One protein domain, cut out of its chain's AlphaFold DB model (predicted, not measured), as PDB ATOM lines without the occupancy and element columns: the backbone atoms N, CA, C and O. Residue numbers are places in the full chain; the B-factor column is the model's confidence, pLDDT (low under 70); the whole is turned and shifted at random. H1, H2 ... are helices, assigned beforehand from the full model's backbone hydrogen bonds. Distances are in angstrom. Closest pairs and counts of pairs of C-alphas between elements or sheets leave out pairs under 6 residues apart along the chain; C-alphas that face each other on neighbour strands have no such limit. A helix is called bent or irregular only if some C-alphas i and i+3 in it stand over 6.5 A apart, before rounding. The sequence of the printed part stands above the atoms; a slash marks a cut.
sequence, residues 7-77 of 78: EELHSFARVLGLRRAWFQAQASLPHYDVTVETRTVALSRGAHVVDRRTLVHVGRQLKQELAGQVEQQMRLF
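AT A GLANCE: This is residues 7 to 77 of the 78 residues of the protein "DUF4031 domain-containing protein" of Cupriavidus sp. GA3-3 (UniProt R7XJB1). One long, straight helix, H3, runs along one side of the model, its last turns sticking out as an arm at residues 67 to 77; across from its first part an open loop of chain holds two short helices, H1 and H2, with H2 set crosswise to H3. The long link between H1 and H2 passes beside H3 at residues 29 and 30 and then runs out to H2. The printed part has 71 residues with three named helices, in the order H1, H2, H3, and no named strand; the class is all helix. The whole is only just loose, close to compact, with a radius of gyration of the C-alphas of 13.4 A, and its outline is elongated, spanning 42 by 27 by 18 A.

IN THESE COORDINATES: H3, the longest helix, holds residues 52 to 75, 34.9 A from first to last C-alpha. It begins with C-alpha 52 at (-13.526, -37.444, -60.006) and ends with C-alpha 75 at (-40.150, -42.293, -38.015); from the one to the other x falls and z rises. H2 is residues 36 to 44, from C-alpha 36 at (-2.256, -32.264, -47.342) to C-alpha 44 at (-0.308, -44.583, -45.347), where y changes most. H1 is residues 7 to 15, with C-alpha 7 at (-20.074, -45.804, -40.881).

HOW THE PARTS SIT: H3 touches no helix. H3 and H1 are apart, with no C-alpha of the one within 8 A of the other. H2 and H3 are apart by the same test, though they follow each other in the chain through a short link of 7 residues. H1 and H2 are near each other: no pair of their C-alphas is within 8 A, but 5 pairs are within 10 A. A long link of 20 residues, 16 to 35, joins them; within it residues 23 to 24 pair with residues 31 to 32, antiparallel, in stretches too short to be named strands. In H1, H2 and H3 every O i to N i+4 pair is within hydrogen-bond range, and no helix is bent or irregular.

THE WHOLE: The two C-alphas farthest apart are those of Ser 44 and Phe 77, at 42.2 A. Residues 67 to 77, of which 67 to 75 belong to H3, stand free; without them the body has 60 residues, spans 28 by 26 by 18 A and has a radius of gyration of 11.4 A. The C-alphas of the long link from H1 to H2 lie 4 to 15 A from the mean of the C-alphas. The printed part has no cut. The mean pLDDT of the printed part is 96.5, and no printed residue is under 70.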
ATOM      1  N   GLU A   7     -20.760 -45.151 -41.997       98.25
ATOM      2  CA  GLU A   7     -20.074 -45.804 -40.881       98.25
ATOM      3  C   GLU A   7     -18.569 -45.924 -41.135       98.25
ATOM      4  O   GLU A   7     -17.764 -45.522 -40.285       98.25
ATOM      5  N   GLU A   8     -18.185 -46.412 -42.316       98.19
ATOM      6  CA  GLU A   8     -16.785 -46.514 -42.718       98.19
ATOM      7  C   GLU A   8     -16.131 -45.129 -42.777       98.19
ATOM      8  O   GLU A   8     -15.059 -44.924 -42.199       98.19
ATOM      9  N   LEU A   9     -16.804 -44.144 -43.383       98.38
ATOM     10  CA  LEU A   9     -16.295 -42.779 -43.494       98.38
ATOM     11  C   LEU A   9     -15.992 -42.174 -42.118       98.38
ATOM     12  O   LEU A   9     -14.928 -41.586 -41.909       98.38
ATOM     13  N   HIS A  10     -16.912 -42.315 -41.165       98.50
ATOM     14  CA  HIS A  10     -16.748 -41.789 -39.813       98.50
ATOM     15  C   HIS A  10     -15.712 -42.566 -39.003       98.50
ATOM     16  O   HIS A  10     -14.937 -41.964 -38.252       98.50
ATOM     17  N   SER A  11     -15.671 -43.888 -39.161       98.44
ATOM     18  CA  SER A  11     -14.680 -44.736 -38.506       98.44
ATOM     19  C   SER A  11     -13.272 -44.403 -38.982       98.44
ATOM     20  O   SER A  11     -12.382 -44.194 -38.154       98.44
ATOM     21  N   PHE A  12     -13.079 -44.248 -40.290       98.38
ATOM     22  CA  PHE A  12     -11.787 -43.879 -40.854       98.38
ATOM     23  C   PHE A  12     -11.400 -42.437 -40.500       98.38
ATOM     24  O   PHE A  12     -10.269 -42.184 -40.093       98.38
ATOM     25  N   ALA A  13     -12.346 -41.492 -40.519       98.38
ATOM     26  CA  ALA A  13     -12.107 -40.126 -40.051       98.38
ATOM     27  C   ALA A  13     -11.605 -40.084 -38.593       98.38
ATOM     28  O   ALA A  13     -10.656 -39.360 -38.291       98.38
ATOM     29  N   ARG A  14     -12.168 -40.914 -37.705       98.19
ATOM     30  CA  ARG A  14     -11.699 -41.061 -36.316       98.19
ATOM     31  C   ARG A  14     -10.278 -41.623 -36.239       98.19
ATOM     32  O   ARG A  14      -9.489 -41.135 -35.434       98.19
ATOM     33  N   VAL A  15      -9.929 -42.596 -37.084       97.75
ATOM     34  CA  VAL A  15      -8.558 -43.145 -37.182       97.75
ATOM     35  C   VAL A  15      -7.543 -42.072 -37.598       97.75
ATOM     36  O   VAL A  15      -6.398 -42.108 -37.145       97.75
ATOM     37  N   LEU A  16      -7.965 -41.105 -38.417       97.62
ATOM     38  CA  LEU A  16      -7.161 -39.951 -38.835       97.62
ATOM     39  C   LEU A  16      -7.171 -38.787 -37.828       97.62
ATOM     40  O   LEU A  16      -6.528 -37.771 -38.070       97.62
ATOM     41  N   GLY A  17      -7.898 -38.911 -36.711       97.19
ATOM     42  CA  GLY A  17      -8.013 -37.859 -35.695       97.19
ATOM     43  C   GLY A  17      -8.959 -36.711 -36.067       97.19
ATOM     44  O   GLY A  17      -8.926 -35.659 -35.431       97.19
ATOM     45  N   LEU A  18      -9.813 -36.887 -37.078       97.81
ATOM     46  CA  LEU A  18     -10.800 -35.882 -37.475       97.81
ATOM     47  C   LEU A  18     -11.996 -35.886 -36.518       97.81
ATOM     48  O   LEU A  18     -12.494 -36.931 -36.091       97.81
ATOM     49  N   ARG A  19     -12.503 -34.693 -36.203       97.38
ATOM     50  CA  ARG A  19     -13.660 -34.524 -35.314       97.38
ATOM     51  C   ARG A  19     -14.955 -34.789 -36.076       97.38
ATOM     52  O   ARG A  19     -15.111 -34.318 -37.197       97.38
ATOM     53  N   ARG A  20     -15.946 -35.437 -35.445       97.38
ATOM     54  CA  ARG A  20     -17.273 -35.659 -36.060       97.38
ATOM     55  C   ARG A  20     -17.935 -34.360 -36.538       97.38
ATOM     56  O   ARG A  20     -18.562 -34.367 -37.585       97.38
ATOM     57  N   ALA A  21     -17.723 -33.255 -35.824       97.38
ATOM     58  CA  ALA A  21     -18.224 -31.927 -36.184       97.38
ATOM     59  C   ALA A  21     -17.643 -31.352 -37.494       97.38
ATOM     60  O   ALA A  21     -18.172 -30.373 -38.001       97.38
ATOM     61  N   TRP A  22     -16.567 -31.928 -38.041       97.62
ATOM     62  CA  TRP A  22     -15.998 -31.527 -39.338       97.62
ATOM     63  C   TRP A  22     -16.628 -32.263 -40.523       97.62
ATOM     64  O   TRP A  22     -16.218 -32.072 -41.664       97.62
ATOM     65  N   PHE A  23     -17.601 -33.136 -40.261       98.31
ATOM     66  CA  PHE A  23     -18.342 -33.806 -41.313       98.31
ATOM     67  C   PHE A  23     -19.251 -32.820 -42.053       98.31
ATOM     68  O   PHE A  23     -20.139 -32.210 -41.457       98.31
ATOM     69  N   GLN A  24     -19.071 -32.713 -43.368       98.06
ATOM     70  CA  GLN A  24     -19.827 -31.815 -44.238       98.06
ATOM     71  C   GLN A  24     -21.132 -32.473 -44.706       98.06
ATOM     72  O   GLN A  24     -21.287 -32.827 -45.873       98.06
ATOM     73  N   ALA A  25     -22.083 -32.651 -43.786       96.81
ATOM     74  CA  ALA A  25     -23.344 -33.353 -44.059       96.81
ATOM     75  C   ALA A  25     -24.254 -32.625 -45.071       96.81
ATOM     76  O   ALA A  25     -24.987 -33.264 -45.820       96.81
ATOM     77  N   GLN A  26     -24.202 -31.289 -45.095       94.88
ATOM     78  CA  GLN A  26     -25.075 -30.431 -45.913       94.88
ATOM     79  C   GLN A  26     -24.441 -30.017 -47.253       94.88
ATOM     80  O   GLN A  26     -25.053 -29.288 -48.034       94.88
ATOM     81  N   ALA A  27     -23.216 -30.466 -47.537       94.00
ATOM     82  CA  ALA A  27     -22.564 -30.217 -48.817       94.00
ATOM     83  C   ALA A  27     -23.250 -30.990 -49.960       94.00
ATOM     84  O   ALA A  27     -24.097 -31.861 -49.748       94.00
ATOM     85  N   SER A  28     -22.861 -30.711 -51.211       94.88
ATOM     86  CA  SER A  28     -23.427 -31.412 -52.374       94.88
ATOM     87  C   SER A  28     -23.276 -32.935 -52.281       94.88
ATOM     88  O   SER A  28     -24.195 -33.652 -52.688       94.88
ATOM     89  N   LEU A  29     -22.148 -33.399 -51.728       96.62
ATOM     90  CA  LEU A  29     -21.853 -34.786 -51.371       96.62
ATOM     91  C   LEU A  29     -21.329 -34.813 -49.924       96.62
ATOM     92  O   LEU A  29     -20.468 -33.986 -49.609       96.62
ATOM     93  N   PRO A  30     -21.781 -35.734 -49.057       97.62
ATOM     94  CA  PRO A  30     -21.261 -35.839 -47.697       97.62
ATOM     95  C   PRO A  30     -19.795 -36.284 -47.695       97.62
ATOM     96  O   PRO A  30     -19.437 -37.269 -48.342       97.62
ATOM     97  N   HIS A  31     -18.931 -35.552 -46.992       97.88
ATOM     98  CA  HIS A  31     -17.496 -35.841 -46.943       97.88
ATOM     99  C   HIS A  31     -16.822 -35.216 -45.715       97.88
ATOM    100  O   HIS A  31     -17.418 -34.427 -44.983       97.88
ATOM    101  N   TYR A  32     -15.550 -35.560 -45.517       98.31
ATOM    102  CA  TYR A  32     -14.623 -34.797 -44.677       98.31
ATOM    103  C   TYR A  32     -13.617 -34.036 -45.532       98.31
ATOM    104  O   TYR A  32     -13.031 -34.623 -46.449       98.31
ATOM    105  N   ASP A  33     -13.353 -32.782 -45.190       95.50
ATOM    106  CA  ASP A  33     -12.173 -32.078 -45.681       95.50
ATOM    107  C   ASP A  33     -10.920 -32.590 -44.971       95.50
ATOM    108  O   ASP A  33     -10.939 -32.923 -43.784       95.50
ATOM    109  N   VAL A  34      -9.822 -32.684 -45.715       94.56
ATOM    110  CA  VAL A  34      -8.529 -33.133 -45.193       94.56
ATOM    111  C   VAL A  34      -7.438 -32.205 -45.701       94.56
ATOM    112  O   VAL A  34      -7.454 -31.801 -46.863       94.56
ATOM    113  N   THR A  35      -6.481 -31.877 -44.835       96.38
ATOM    114  CA  THR A  35      -5.278 -31.147 -45.240       96.38
ATOM    115  C   THR A  35      -4.340 -32.060 -46.036       96.38
ATOM    116  O   THR A  35      -4.560 -33.273 -46.140       96.38
ATOM    117  N   VAL A  36      -3.270 -31.496 -46.600       96.75
ATOM    118  CA  VAL A  36      -2.256 -32.264 -47.342       96.75
ATOM    119  C   VAL A  36      -1.554 -33.278 -46.430       96.75
ATOM    120  O   VAL A  36      -1.310 -34.422 -46.827       96.75
ATOM    121  N   GLU A  37      -1.293 -32.893 -45.185       97.25
ATOM    122  CA  GLU A  37      -0.686 -33.736 -44.156       97.25
ATOM    123  C   GLU A  37      -1.623 -34.896 -43.807       97.25
ATOM    124  O   GLU A  37      -1.229 -36.062 -43.894       97.25
ATOM    125  N   THR A  38      -2.897 -34.604 -43.520       97.12
ATOM    126  CA  THR A  38      -3.905 -35.636 -43.229       97.12
ATOM    127  C   THR A  38      -4.112 -36.571 -44.415       97.12
ATOM    128  O   THR A  38      -4.249 -37.777 -44.223       97.12
ATOM    129  N   ARG A  39      -4.094 -36.057 -45.651       97.62
ATOM    130  CA  ARG A  39      -4.154 -36.892 -46.859       97.62
ATOM    131  C   ARG A  39      -2.980 -37.867 -46.918       97.62
ATOM    132  O   ARG A  39      -3.185 -39.030 -47.244       97.62
ATOM    133  N   THR A  40      -1.774 -37.419 -46.585       97.81
ATOM    134  CA  THR A  40      -0.578 -38.279 -46.566       97.81
ATOM    135  C   THR A  40      -0.719 -39.401 -45.533       97.81
ATOM    136  O   THR A  40      -0.438 -40.558 -45.841       97.81
ATOM    137  N   VAL A  41      -1.239 -39.085 -44.343       97.94
ATOM    138  CA  VAL A  41      -1.558 -40.089 -43.314       97.94
ATOM    139  C   VAL A  41      -2.673 -41.032 -43.773       97.94
ATOM    140  O   VAL A  41      -2.586 -42.235 -43.559       97.94
ATOM    141  N   ALA A  42      -3.707 -40.525 -44.443       98.12
ATOM    142  CA  ALA A  42      -4.782 -41.357 -44.976       98.12
ATOM    143  C   ALA A  42      -4.244 -42.402 -45.960       98.12
ATOM    144  O   ALA A  42      -4.577 -43.579 -45.841       98.12
ATOM    145  N   LEU A  43      -3.365 -41.991 -46.880       98.19
ATOM    146  CA  LEU A  43      -2.733 -42.901 -47.838       98.19
ATOM    147  C   LEU A  43      -1.876 -43.966 -47.137       98.19
ATOM    148  O   LEU A  43      -1.970 -45.141 -47.482       98.19
ATOM    149  N   SER A  44      -1.098 -43.599 -46.111       97.88
ATOM    150  CA  SER A  44      -0.308 -44.583 -45.347       97.88
ATOM    151  C   SER A  44      -1.165 -45.542 -44.510       97.88
ATOM    152  O   SER A  44      -0.702 -46.618 -44.137       97.88
ATOM    153  N   ARG A  45      -2.423 -45.177 -44.242       97.12
ATOM    154  CA  ARG A  45      -3.431 -46.000 -43.556       97.12
ATOM    155  C   ARG A  45      -4.345 -46.771 -44.516       97.12
ATOM    156  O   ARG A  45      -5.337 -47.329 -44.061       97.12
ATOM    157  N   GLY A  46      -4.012 -46.822 -45.808       96.56
ATOM    158  CA  GLY A  46      -4.725 -47.632 -46.800       96.56
ATOM    159  C   GLY A  46      -5.803 -46.894 -47.592       96.56
ATOM    160  O   GLY A  46      -6.526 -47.529 -48.351       96.56
ATOM    161  N   ALA A  47      -5.925 -45.569 -47.467       97.75
ATOM    162  CA  ALA A  47      -6.766 -44.815 -48.392       97.75
ATOM    163  C   ALA A  47      -6.165 -44.831 -49.805       97.75
ATOM    164  O   ALA A  47      -4.946 -44.827 -49.986       97.75
ATOM    165  N   HIS A  48      -7.028 -44.748 -50.813       97.44
ATOM    166  CA  HIS A  48      -6.623 -44.690 -52.213       97.44
ATOM    167  C   HIS A  48      -7.008 -43.354 -52.851       97.44
ATOM    168  O   HIS A  48      -8.032 -42.749 -52.529       97.44
ATOM    169  N   VAL A  49      -6.176 -42.886 -53.783       97.50
ATOM    170  CA  VAL A  49      -6.535 -41.756 -54.644       97.50
ATOM    171  C   VAL A  49      -7.507 -42.260 -55.699       97.50
ATOM    172  O   VAL A  49      -7.206 -43.210 -56.414       97.50
ATOM    173  N   VAL A  50      -8.652 -41.598 -55.809       96.19
ATOM    174  CA  VAL A  50      -9.680 -41.919 -56.799       96.19
ATOM    175  C   VAL A  50      -9.855 -40.772 -57.781       96.19
ATOM    176  O   VAL A  50      -9.552 -39.615 -57.477       96.19
ATOM    177  N   ASP A  51     -10.361 -41.091 -58.968       97.75
ATOM    178  CA  ASP A  51     -10.735 -40.078 -59.943       97.75
ATOM    179  C   ASP A  51     -12.025 -39.340 -59.534       97.75
ATOM    180  O   ASP A  51     -12.770 -39.729 -58.627       97.75
ATOM    181  N   ARG A  52     -12.317 -38.244 -60.243       96.50
ATOM    182  CA  ARG A  52     -13.526 -37.444 -60.006       96.50
ATOM    183  C   ARG A  52     -14.809 -38.258 -60.193       96.50
ATOM    184  O   ARG A  52     -15.796 -37.999 -59.508       96.50
ATOM    185  N   ARG A  53     -14.824 -39.206 -61.134       97.75
ATOM    186  CA  ARG A  53     -16.014 -40.003 -61.456       97.75
ATOM    187  C   ARG A  53     -16.388 -40.906 -60.283       97.75
ATOM    188  O   ARG A  53     -17.545 -40.917 -59.872       97.75
ATOM    189  N   THR A  54     -15.399 -41.589 -59.722       97.06
ATOM    190  CA  THR A  54     -15.519 -42.455 -58.547       97.06
ATOM    191  C   THR A  54     -15.911 -41.638 -57.324       97.06
ATOM    192  O   THR A  54     -16.871 -41.989 -56.646       97.06
ATOM    193  N   LEU A  55     -15.269 -40.483 -57.104       96.75
ATOM    194  CA  LEU A  55     -15.614 -39.577 -56.004       96.75
ATOM    195  C   LEU A  55     -17.096 -39.162 -56.038       96.75
ATOM    196  O   LEU A  55     -17.779 -39.195 -55.015       96.75
ATOM    197  N   VAL A  56     -17.602 -38.779 -57.216       97.38
ATOM    198  CA  VAL A  56     -19.008 -38.386 -57.389       97.38
ATOM    199  C   VAL A  56     -19.950 -39.577 -57.219       97.38
ATOM    200  O   VAL A  56     -21.017 -39.411 -56.634       97.38
ATOM    201  N   HIS A  57     -19.577 -40.755 -57.721       98.00
ATOM    202  CA  HIS A  57     -20.375 -41.972 -57.574       98.00
ATOM    203  C   HIS A  57     -20.561 -42.343 -56.097       98.00
ATOM    204  O   HIS A  57     -21.694 -42.367 -55.617       98.00
ATOM    205  N   VAL A  58     -19.454 -42.506 -55.370       97.81
ATOM    206  CA  VAL A  58     -19.448 -42.868 -53.945       97.81
ATOM    207  C   VAL A  58     -20.145 -41.796 -53.105       97.81
ATOM    208  O   VAL A  58     -21.012 -42.090 -52.287       97.81
ATOM    209  N   GLY A  59     -19.870 -40.514 -53.367       97.69
ATOM    210  CA  GLY A  59     -20.529 -39.427 -52.642       97.69
ATOM    211  C   GLY A  59     -22.053 -39.395 -52.824       97.69
ATOM    212  O   GLY A  59     -22.769 -38.963 -51.919       97.69
ATOM    213  N   ARG A  60     -22.582 -39.843 -53.975       98.00
ATOM    214  CA  ARG A  60     -24.038 -39.956 -54.179       98.00
ATOM    215  C   ARG A  60     -24.634 -41.098 -53.362       98.00
ATOM    216  O   ARG A  60     -25.724 -40.913 -52.829       98.00
ATOM    217  N   GLN A  61     -23.929 -42.222 -53.239       98.12
ATOM    218  CA  GLN A  61     -24.353 -43.341 -52.391       98.12
ATOM    219  C   GLN A  61     -24.420 -42.905 -50.922       98.12
ATOM    220  O   GLN A  61     -25.467 -43.045 -50.295       98.12
ATOM    221  N   LEU A  62     -23.381 -42.226 -50.422       98.12
ATOM    222  CA  LEU A  62     -23.377 -41.661 -49.065       98.12
ATOM    223  C   LEU A  62     -24.524 -40.676 -48.824       98.12
ATOM    224  O   LEU A  62     -25.098 -40.629 -47.740       98.12
ATOM    225  N   LYS A  63     -24.873 -39.870 -49.833       98.00
ATOM    226  CA  LYS A  63     -26.002 -38.939 -49.733       98.00
ATOM    227  C   LYS A  63     -27.332 -39.668 -49.557       98.00
ATOM    228  O   LYS A  63     -28.164 -39.216 -48.776       98.00
ATOM    229  N   GLN A  64     -27.533 -40.766 -50.284       98.00
ATOM    230  CA  GLN A  64     -28.735 -41.593 -50.163       98.00
ATOM    231  C   GLN A  64     -28.798 -42.275 -48.795       98.00
ATOM    232  O   GLN A  64     -29.843 -42.242 -48.151       98.00
ATOM    233  N   GLU A  65     -27.676 -42.820 -48.322       98.12
ATOM    234  CA  GLU A  65     -27.581 -43.421 -46.990       98.12
ATOM    235  C   GLU A  65     -27.902 -42.402 -45.886       98.12
ATOM    236  O   GLU A  65     -28.693 -42.690 -44.989       98.12
ATOM    237  N   LEU A  66     -27.358 -41.182 -45.986       97.31
ATOM    238  CA  LEU A  66     -27.606 -40.114 -45.015       97.31
ATOM    239  C   LEU A  66     -29.087 -39.729 -44.956       97.31
ATOM    240  O   LEU A  66     -29.640 -39.588 -43.868       97.31
ATOM    241  N   ALA A  67     -29.727 -39.573 -46.118       96.81
ATOM    242  CA  ALA A  67     -31.157 -39.288 -46.194       96.81
ATOM    243  C   ALA A  67     -31.981 -40.414 -45.553       96.81
ATOM    244  O   ALA A  67     -32.866 -40.141 -44.745       96.81
ATOM    245  N   GLY A  68     -31.624 -41.672 -45.831       97.06
ATOM    246  CA  GLY A  68     -32.252 -42.834 -45.209       97.06
ATOM    247  C   GLY A  68     -32.126 -42.830 -43.684       97.06
ATOM    248  O   GLY A  68     -33.120 -43.049 -42.997       97.06
ATOM    249  N   GLN A  69     -30.946 -42.526 -43.132       94.69
ATOM    250  CA  GLN A  69     -30.752 -42.435 -41.678       94.69
ATOM    251  C   GLN A  69     -31.629 -41.348 -41.041       94.69
ATOM    252  O   GLN A  69     -32.227 -41.588 -39.992       94.69
ATOM    253  N   VAL A  70     -31.740 -40.180 -41.683       92.94
ATOM    254  CA  VAL A  70     -32.597 -39.081 -41.209       92.94
ATOM    255  C   VAL A  70     -34.071 -39.486 -41.229       92.94
ATOM    256  O   VAL A  70     -34.767 -39.284 -40.238       92.94
ATOM    257  N   GLU A  71     -34.547 -40.106 -42.310       94.50
ATOM    258  CA  GLU A  71     -35.933 -40.583 -42.398       94.50
ATOM    259  C   GLU A  71     -36.255 -41.641 -41.337       94.50
ATOM    260  O   GLU A  71     -37.302 -41.567 -40.697       94.50
ATOM    261  N   GLN A  72     -35.361 -42.613 -41.125       92.38
ATOM    262  CA  GLN A  72     -35.538 -43.627 -40.079       92.38
ATOM    263  C   GLN A  72     -35.575 -42.988 -38.692       92.38
ATOM    264  O   GLN A  72     -36.412 -43.349 -37.870       92.38
ATOM    265  N   GLN A  73     -34.703 -42.009 -38.447       91.12
ATOM    266  CA  GLN A  73     -34.694 -41.274 -37.193       91.12
ATOM    267  C   GLN A  73     -36.013 -40.527 -36.973       91.12
ATOM    268  O   GLN A  73     -36.535 -40.585 -35.869       91.12
ATOM    269  N   MET A  74     -36.573 -39.875 -37.997       90.94
ATOM    270  CA  MET A  74     -37.861 -39.178 -37.884       90.94
ATOM    271  C   MET A  74     -39.011 -40.137 -37.559       90.94
ATOM    272  O   MET A  74     -39.755 -39.875 -36.622       90.94
ATOM    273  N   ARG A  75     -39.093 -41.287 -38.245       92.12
ATOM    274  CA  ARG A  75     -40.150 -42.293 -38.015       92.12
ATOM    275  C   ARG A  75     -40.124 -42.924 -36.624       92.12
ATOM    276  O   ARG A  75     -41.133 -43.451 -36.186       92.12
ATOM    277  N   LEU A  76     -38.973 -42.933 -35.950       86.19
ATOM    278  CA  LEU A  76     -38.864 -43.435 -34.576       86.19
ATOM    279  C   LEU A  76     -39.498 -42.490 -33.543       86.19
ATOM    280  O   LEU A  76     -39.659 -42.889 -32.390       86.19
ATOM    281  N   PHE A  77     -39.815 -41.253 -33.932       79.88
ATOM    282  CA  PHE A  77     -40.443 -40.248 -33.074       79.88
ATOM    283  C   PHE A  77     -41.915 -39.970 -33.428       79.88
ATOM    284  O   PHE A  77     -42.523 -39.127 -32.766       79.88
TER     285      PHE A  77